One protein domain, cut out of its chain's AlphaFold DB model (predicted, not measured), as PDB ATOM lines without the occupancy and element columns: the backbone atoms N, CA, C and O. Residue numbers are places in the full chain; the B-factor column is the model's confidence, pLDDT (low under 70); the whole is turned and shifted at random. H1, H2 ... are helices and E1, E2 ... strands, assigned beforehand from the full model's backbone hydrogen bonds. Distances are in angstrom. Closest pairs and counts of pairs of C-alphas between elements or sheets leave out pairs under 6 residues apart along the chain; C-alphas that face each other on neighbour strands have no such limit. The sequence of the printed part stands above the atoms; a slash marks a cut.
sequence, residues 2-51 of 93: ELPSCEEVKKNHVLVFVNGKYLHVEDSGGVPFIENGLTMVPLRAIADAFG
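What this domain is: This is residues 2 to 51 of the 93 residues of the protein "Cu_amine_oxidN1 domain-containing protein" of Paenibacillus sp. FSL H7-0331 (UniProt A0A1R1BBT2). Two short helices, H1 and H3, stand on opposite sides of a stretch with no named element, residues 12 to 24, which folds back on itself between them. A small two-stranded hairpin, E1 and E2, makes one end of the longest axis, and the short H2 has its centre nearest to the mean of the C-alphas. The printed part has 50 residues, with three named helices and two named strands in the order H1, H2, E1, E2, H3; the sheet's order is E1 - E2, antiparallel. The class is mixed, helices and strands, with under half of the residues in named elements. The whole is compact, with a radius of gyration of the C-alphas of 10.6 A and spans of 30 by 26 by 18 A.

Where its parts are: Start at C-alpha 2, at (16.944, 24.491, 30.825), and go on to C-alpha 6 at (29.294, 25.233, 30.429), where H1 begins; it covers residues 6 to 11 and is 8.7 A long from first to last C-alpha. Then read residues 12 to 24, where residues 17 to 18 pair with residues 21 to 22, antiparallel, in stretches too short to be named. Next comes H2, residues 25 to 28, 5.3 A long. E1 is residues 33 to 35, 6.6 A long, and E2 is residues 38 to 40, 6.2 A long. Last comes H3, residues 43 to 49, 10.1 A long, which ends at C-alpha 49, at (13.230, 13.869, 21.126).

How they stand to each other: Look first at H1: it is apart from H2, E1, E2 and H3. Go on to H2, which only just touches H3, with 3 pairs of C-alphas within 8 A; the closest C-alphas are those of Ser 28 and Ala 45, 5.3 A apart. H2 is apart from E2. At E1 and E2 you find a hairpin of antiparallel neighbours, with 137 degrees between their directions. The C-alphas of Ile 34 and Thr 39 face each other at 4.4 A; N 33 and O 40 at 3.0 A, and N 40 and O 33 at 2.8 A, are within hydrogen-bond range. E1 is apart from H3. In H1 and H3 every O i to N i+4 pair is within hydrogen-bond range; H2, with four residues, is too short for such a pair.

The domain as a whole: The two C-alphas farthest apart are those of Glu 2 and Asn 36, at 31.2 A. From C-alpha 2 to C-alpha 51, the first and last printed, it is 19.2 A. The printed part has no cut. The link from H1 to H2 is long, with 13 residues; those from H2 to E1, from E1 to E2 and from E2 to H3 are tight. The mean pLDDT of the printed part is 85.8, and no printed residue of this model is under 70.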
ATOM      1  N   GLU A   2      15.718  24.867  30.119       77.50
ATOM      2  CA  GLU A   2      16.944  24.491  30.825       77.50
ATOM      3  C   GLU A   2      18.107  24.624  29.846       77.50
ATOM      4  O   GLU A   2      18.030  24.128  28.721       77.50
ATOM      5  N   LEU A   3      19.125  25.389  30.237       81.88
ATOM      6  CA  LEU A   3      20.324  25.602  29.434       81.88
ATOM      7  C   LEU A   3      21.362  24.524  29.776       81.88
ATOM      8  O   LEU A   3      21.492  24.188  30.957       81.88
ATOM      9  N   PRO A   4      22.117  24.014  28.788       84.19
ATOM     10  CA  PRO A   4      23.199  23.074  29.043       84.19
ATOM     11  C   PRO A   4      24.299  23.741  29.870       84.19
ATOM     12  O   PRO A   4      24.537  24.951  29.777       84.19
ATOM     13  N   SER A   5      24.982  22.947  30.692       85.88
ATOM     14  CA  SER A   5      26.071  23.459  31.526       85.88
ATOM     15  C   SER A   5      27.270  23.883  30.671       85.88
ATOM     16  O   SER A   5      27.524  23.324  29.607       85.88
ATOM     17  N   CYS A   6      28.078  24.835  31.146       83.81
ATOM     18  CA  CYS A   6      29.294  25.233  30.429       83.81
ATOM     19  C   CYS A   6      30.290  24.074  30.231       83.81
ATOM     20  O   CYS A   6      31.089  24.120  29.298       83.81
ATOM     21  N   GLU A   7      30.284  23.060  31.102       84.12
ATOM     22  CA  GLU A   7      31.116  21.861  30.931       84.12
ATOM     23  C   GLU A   7      30.610  20.991  29.784       84.12
ATOM     24  O   GLU A   7      31.394  20.576  28.931       84.12
ATOM     25  N   GLU A   8      29.294  20.805  29.703       77.19
ATOM     26  CA  GLU A   8      28.641  20.100  28.604       77.19
ATOM     27  C   GLU A   8      28.881  20.807  27.265       77.19
ATOM     28  O   GLU A   8      29.215  20.156  26.281       77.19
ATOM     29  N   VAL A   9      28.814  22.142  27.230       82.69
ATOM     30  CA  VAL A   9      29.118  22.939  26.027       82.69
ATOM     31  C   VAL A   9      30.579  22.788  25.593       82.69
ATOM     32  O   VAL A   9      30.877  22.766  24.403       82.69
ATOM     33  N   LYS A  10      31.516  22.680  26.540       81.31
ATOM     34  CA  LYS A  10      32.933  22.454  26.210       81.31
ATOM     35  C   LYS A  10      33.175  21.051  25.661       81.31
ATOM     36  O   LYS A  10      34.037  20.886  24.807       81.31
ATOM     37  N   LYS A  11      32.445  20.057  26.166       77.56
ATOM     38  CA  LYS A  11      32.558  18.656  25.749       77.56
ATOM     39  C   LYS A  11      31.878  18.406  24.402       77.56
ATOM     40  O   LYS A  11      32.448  17.750  23.535       77.56
ATOM     41  N   ASN A  12      30.690  18.969  24.216       75.38
ATOM     42  CA  ASN A  12      29.908  18.871  22.996       75.38
ATOM     43  C   ASN A  12      30.129  20.137  22.169       75.38
ATOM     44  O   ASN A  12      29.432  21.135  22.333       75.38
ATOM     45  N   HIS A  13      31.086  20.081  21.239       75.81
ATOM     46  CA  HIS A  13      31.375  21.190  20.317       75.81
ATOM     47  C   HIS A  13      30.156  21.620  19.480       75.81
ATOM     48  O   HIS A  13      30.145  22.713  18.916       75.81
ATOM     49  N   VAL A  14      29.137  20.761  19.393       86.62
ATOM     50  CA  VAL A  14      27.869  21.022  18.719       86.62
ATOM     51  C   VAL A  14      26.723  20.748  19.692       86.62
ATOM     52  O   VAL A  14      26.556  19.631  20.179       86.62
ATOM     53  N   LEU A  15      25.910  21.775  19.939       87.88
ATOM     54  CA  LEU A  15      24.691  21.683  20.739       87.88
ATOM     55  C   LEU A  15      23.491  21.376  19.843       87.88
ATOM     56  O   LEU A  15      23.370  21.924  18.747       87.88
ATOM     57  N   VAL A  16      22.576  20.542  20.335       88.06
ATOM     58  CA  VAL A  16      21.365  20.146  19.607       88.06
ATOM     59  C   VAL A  16      20.138  20.656  20.357       88.06
ATOM     60  O   VAL A  16      19.979  20.395  21.548       88.06
ATOM     61  N   PHE A  17      19.266  21.388  19.664       89.50
ATOM     62  CA  PHE A  17      18.046  21.968  20.225       89.50
ATOM     63  C   PHE A  17      16.830  21.519  19.414       89.50
ATOM     64  O   PHE A  17      16.739  21.800  18.220       89.50
ATOM     65  N   VAL A  18      15.898  20.819  20.061       89.12
ATOM     66  CA  VAL A  18      14.705  20.242  19.427       89.12
ATOM     67  C   VAL A  18      13.494  20.513  20.315       89.12
ATOM     68  O   VAL A  18      13.565  20.362  21.531       89.12
ATOM     69  N   ASN A  19      12.374  20.936  19.720       88.12
ATOM     70  CA  ASN A  19      11.093  21.140  20.415       88.12
ATOM     71  C   ASN A  19      11.180  22.005  21.694       88.12
ATOM     72  O   ASN A  19      10.474  21.762  22.669       88.12
ATOM     73  N   GLY A  20      12.050  23.022  21.710       88.00
ATOM     74  CA  GLY A  20      12.187  23.921  22.862       88.00
ATOM     75  C   GLY A  20      13.144  23.436  23.961       88.00
ATOM     76  O   GLY A  20      13.281  24.120  24.979       88.00
ATOM     77  N   LYS A  21      13.809  22.287  23.775       88.62
ATOM     78  CA  LYS A  21      14.711  21.659  24.748       88.62
ATOM     79  C   LYS A  21      16.091  21.382  24.135       88.62
ATOM     80  O   LYS A  21      16.193  20.942  22.990       88.62
ATOM     81  N   TYR A  22      17.152  21.617  24.908       88.69
ATOM     82  CA  TYR A  22      18.493  21.143  24.562       88.69
ATOM     83  C   TYR A  22      18.591  19.637  24.819       88.69
ATOM     84  O   TYR A  22      18.180  19.153  25.874       88.69
ATOM     85  N   LEU A  23      19.088  18.892  23.835       87.31
ATOM     86  CA  LEU A  23      19.253  17.450  23.958       87.31
ATOM     87  C   LEU A  23      20.586  17.130  24.631       87.31
ATOM     88  O   LEU A  23      21.642  17.528  24.140       87.31
ATOM     89  N   HIS A  24      20.518  16.344  25.703       84.19
ATOM     90  CA  HIS A  24      21.681  15.736  26.341       84.19
ATOM     91  C   HIS A  24      22.051  14.467  25.568       84.19
ATOM     92  O   HIS A  24      21.572  13.367  25.829       84.19
ATOM     93  N   VAL A  25      22.844  14.657  24.521       82.06
ATOM     94  CA  VAL A  25      23.196  13.635  23.521       82.06
ATOM     95  C   VAL A  25      24.152  12.555  24.037       82.06
ATOM     96  O   VAL A  25      24.245  11.494  23.429       82.06
ATOM     97  N   GLU A  26      24.816  12.781  25.171       76.38
ATOM     98  CA  GLU A  26      25.821  11.867  25.739       76.38
ATOM     99  C   GLU A  26      25.252  10.484  26.081       76.38
ATOM    100  O   GLU A  26      25.907   9.467  25.852       76.38
ATOM    101  N   ASP A  27      23.997  10.440  26.532       75.44
ATOM    102  CA  ASP A  27      23.302   9.202  26.896       75.44
ATOM    103  C   ASP A  27      22.835   8.399  25.667       75.44
ATOM    104  O   ASP A  27      22.435   7.241  25.770       75.44
ATOM    105  N   SER A  28      22.899   8.994  24.472       75.62
ATOM    106  CA  SER A  28      22.382   8.411  23.227       75.62
ATOM    107  C   SER A  28      23.409   7.583  22.445       75.62
ATOM    108  O   SER A  28      23.155   7.214  21.296       75.62
ATOM    109  N   GLY A  29      24.557   7.268  23.054       74.06
ATOM    110  CA  GLY A  29      25.581   6.394  22.470       74.06
ATOM    111  C   GLY A  29      26.573   7.096  21.536       74.06
ATOM    112  O   GLY A  29      27.272   6.427  20.780       74.06
ATOM    113  N   GLY A  30      26.647   8.428  21.578       83.19
ATOM    114  CA  GLY A  30      27.630   9.210  20.831       83.19
ATOM    115  C   GLY A  30      27.462  10.709  21.059       83.19
ATOM    116  O   GLY A  30      26.431  11.155  21.545       83.19
ATOM    117  N   VAL A  31      28.468  11.491  20.679       87.50
ATOM    118  CA  VAL A  31      28.391  12.959  20.681       87.50
ATOM    119  C   VAL A  31      28.273  13.466  19.244       87.50
ATOM    120  O   VAL A  31      28.819  12.827  18.346       87.50
ATOM    121  N   PRO A  32      27.571  14.578  18.981       90.19
ATOM    122  CA  PRO A  32      27.553  15.201  17.670       90.19
ATOM    123  C   PRO A  32      28.947  15.683  17.259       90.19
ATOM    124  O   PRO A  32      29.695  16.232  18.070       90.19
ATOM    125  N   PHE A  33      29.287  15.516  15.987       89.56
ATOM    126  CA  PHE A  33      30.575  15.928  15.428       89.56
ATOM    127  C   PHE A  33      30.419  16.351  13.971       89.56
ATOM    128  O   PHE A  33      29.390  16.103  13.351       89.56
ATOM    129  N   ILE A  34      31.435  17.011  13.420       89.69
ATOM    130  CA  ILE A  34      31.451  17.413  12.012       89.69
ATOM    131  C   ILE A  34      32.397  16.486  11.260       89.69
ATOM    132  O   ILE A  34      33.564  16.359  11.625       89.69
ATOM    133  N   GLU A  35      31.903  15.877  10.192       91.31
ATOM    134  CA  GLU A  35      32.676  15.036   9.286       91.31
ATOM    135  C   GLU A  35      32.326  15.399   7.843       91.31
ATOM    136  O   GLU A  35      31.159  15.516   7.483       91.31
ATOM    137  N   ASN A  36      33.343  15.629   7.007       92.56
ATOM    138  CA  ASN A  36      33.168  16.000   5.595       92.56
ATOM    139  C   ASN A  36      32.246  17.220   5.362       92.56
ATOM    140  O   ASN A  36      31.539  17.294   4.362       92.56
ATOM    141  N   GLY A  37      32.238  18.181   6.294       91.88
ATOM    142  CA  GLY A  37      31.368  19.362   6.228       91.88
ATOM    143  C   GLY A  37      29.902  19.099   6.596       91.88
ATOM    144  O   GLY A  37      29.090  20.018   6.524       91.88
ATOM    145  N   LEU A  38      29.563  17.877   7.015       91.50
ATOM    146  CA  LEU A  38      28.253  17.499   7.530       91.50
ATOM    147  C   LEU A  38      28.311  17.343   9.048       91.50
ATOM    148  O   LEU A  38      29.255  16.778   9.596       91.50
ATOM    149  N   THR A  39      27.279  17.824   9.734       91.12
ATOM    150  CA  THR A  39      27.119  17.586  11.169       91.12
ATOM    151  C   THR A  39      26.437  16.240  11.379       91.12
ATOM    152  O   THR A  39      25.255  16.076  11.076       91.12
ATOM    153  N   MET A  40      27.182  15.288  11.924       90.81
ATOM    154  CA  MET A  40      26.696  13.983  12.343       90.81
ATOM    155  C   MET A  40      26.079  14.106  13.732       90.81
ATOM    156  O   MET A  40      26.716  14.597  14.663       90.81
ATOM    157  N   VAL A  41      24.831  13.663  13.876       89.88
ATOM    158  CA  VAL A  41      24.085  13.706  15.139       89.88
ATOM    159  C   VAL A  41      23.604  12.293  15.474       89.88
ATOM    160  O   VAL A  41      23.124  11.600  14.573       89.88
ATOM    161  N   PRO A  42      23.699  11.841  16.740       90.31
ATOM    162  CA  PRO A  42      23.203  10.530  17.136       90.31
ATOM    163  C   PRO A  42      21.721  10.357  16.785       90.31
ATOM    164  O   PRO A  42      20.861  11.089  17.277       90.31
ATOM    165  N   LEU A  43      21.417   9.352  15.960       89.00
ATOM    166  CA  LEU A  43      20.053   9.079  15.502       89.00
ATOM    167  C   LEU A  43      19.079   8.861  16.671       89.00
ATOM    168  O   LEU A  43      17.959   9.361  16.635       89.00
ATOM    169  N   ARG A  44      19.515   8.137  17.711       90.12
ATOM    170  CA  ARG A  44      18.698   7.836  18.894       90.12
ATOM    171  C   ARG A  44      18.286   9.101  19.647       90.12
ATOM    172  O   ARG A  44      17.112   9.236  19.958       90.12
ATOM    173  N   ALA A  45      19.202  10.059  19.823       89.75
ATOM    174  CA  ALA A  45      18.894  11.332  20.478       89.75
ATOM    175  C   ALA A  45      17.752  12.071  19.767       89.75
ATOM    176  O   ALA A  45      16.847  12.613  20.399       89.75
ATOM    177  N   ILE A  46      17.794  12.074  18.432       89.56
ATOM    178  CA  ILE A  46      16.758  12.687  17.604       89.56
ATOM    179  C   ILE A  46      15.450  11.900  17.705       89.56
ATOM    180  O   ILE A  46      14.403  12.500  17.930       89.56
ATOM    181  N   ALA A  47      15.498  10.574  17.574       90.00
ATOM    182  CA  ALA A  47      14.317   9.722  17.671       90.00
ATOM    183  C   ALA A  47      13.591   9.891  19.017       90.00
ATOM    184  O   ALA A  47      12.385  10.132  19.024       90.00
ATOM    185  N   ASP A  48      14.327   9.883  20.129       88.00
ATOM    186  CA  ASP A  48      13.781  10.065  21.476       88.00
ATOM    187  C   ASP A  48      13.143  11.455  21.640       88.00
ATOM    188  O   ASP A  48      12.047  11.581  22.190       88.00
ATOM    189  N   ALA A  49      13.768  12.506  21.093       89.19
ATOM    190  CA  ALA A  49      13.230  13.869  21.126       89.19
ATOM    191  C   ALA A  49      11.908  14.029  20.354       89.19
ATOM    192  O   ALA A  49      11.107  14.918  20.667       89.19
ATOM    193  N   PHE A  50      11.678  13.179  19.352       88.62
ATOM    194  CA  PHE A  50      10.427  13.107  18.598       88.62
ATOM    195  C   PHE A  50       9.461  12.027  19.116       88.62
ATOM    196  O   PHE A  50       8.347  11.922  18.601       88.62
ATOM    197  N   GLY A  51       9.845  11.262  20.145       88.31
ATOM    198  CA  GLY A  51       9.032  10.189  20.724       88.31
ATOM    199  C   GLY A  51       8.908   8.958  19.825       88.31
ATOM    200  O   GLY A  51       7.884   8.280  19.849       88.31
TER     201      GLY A  51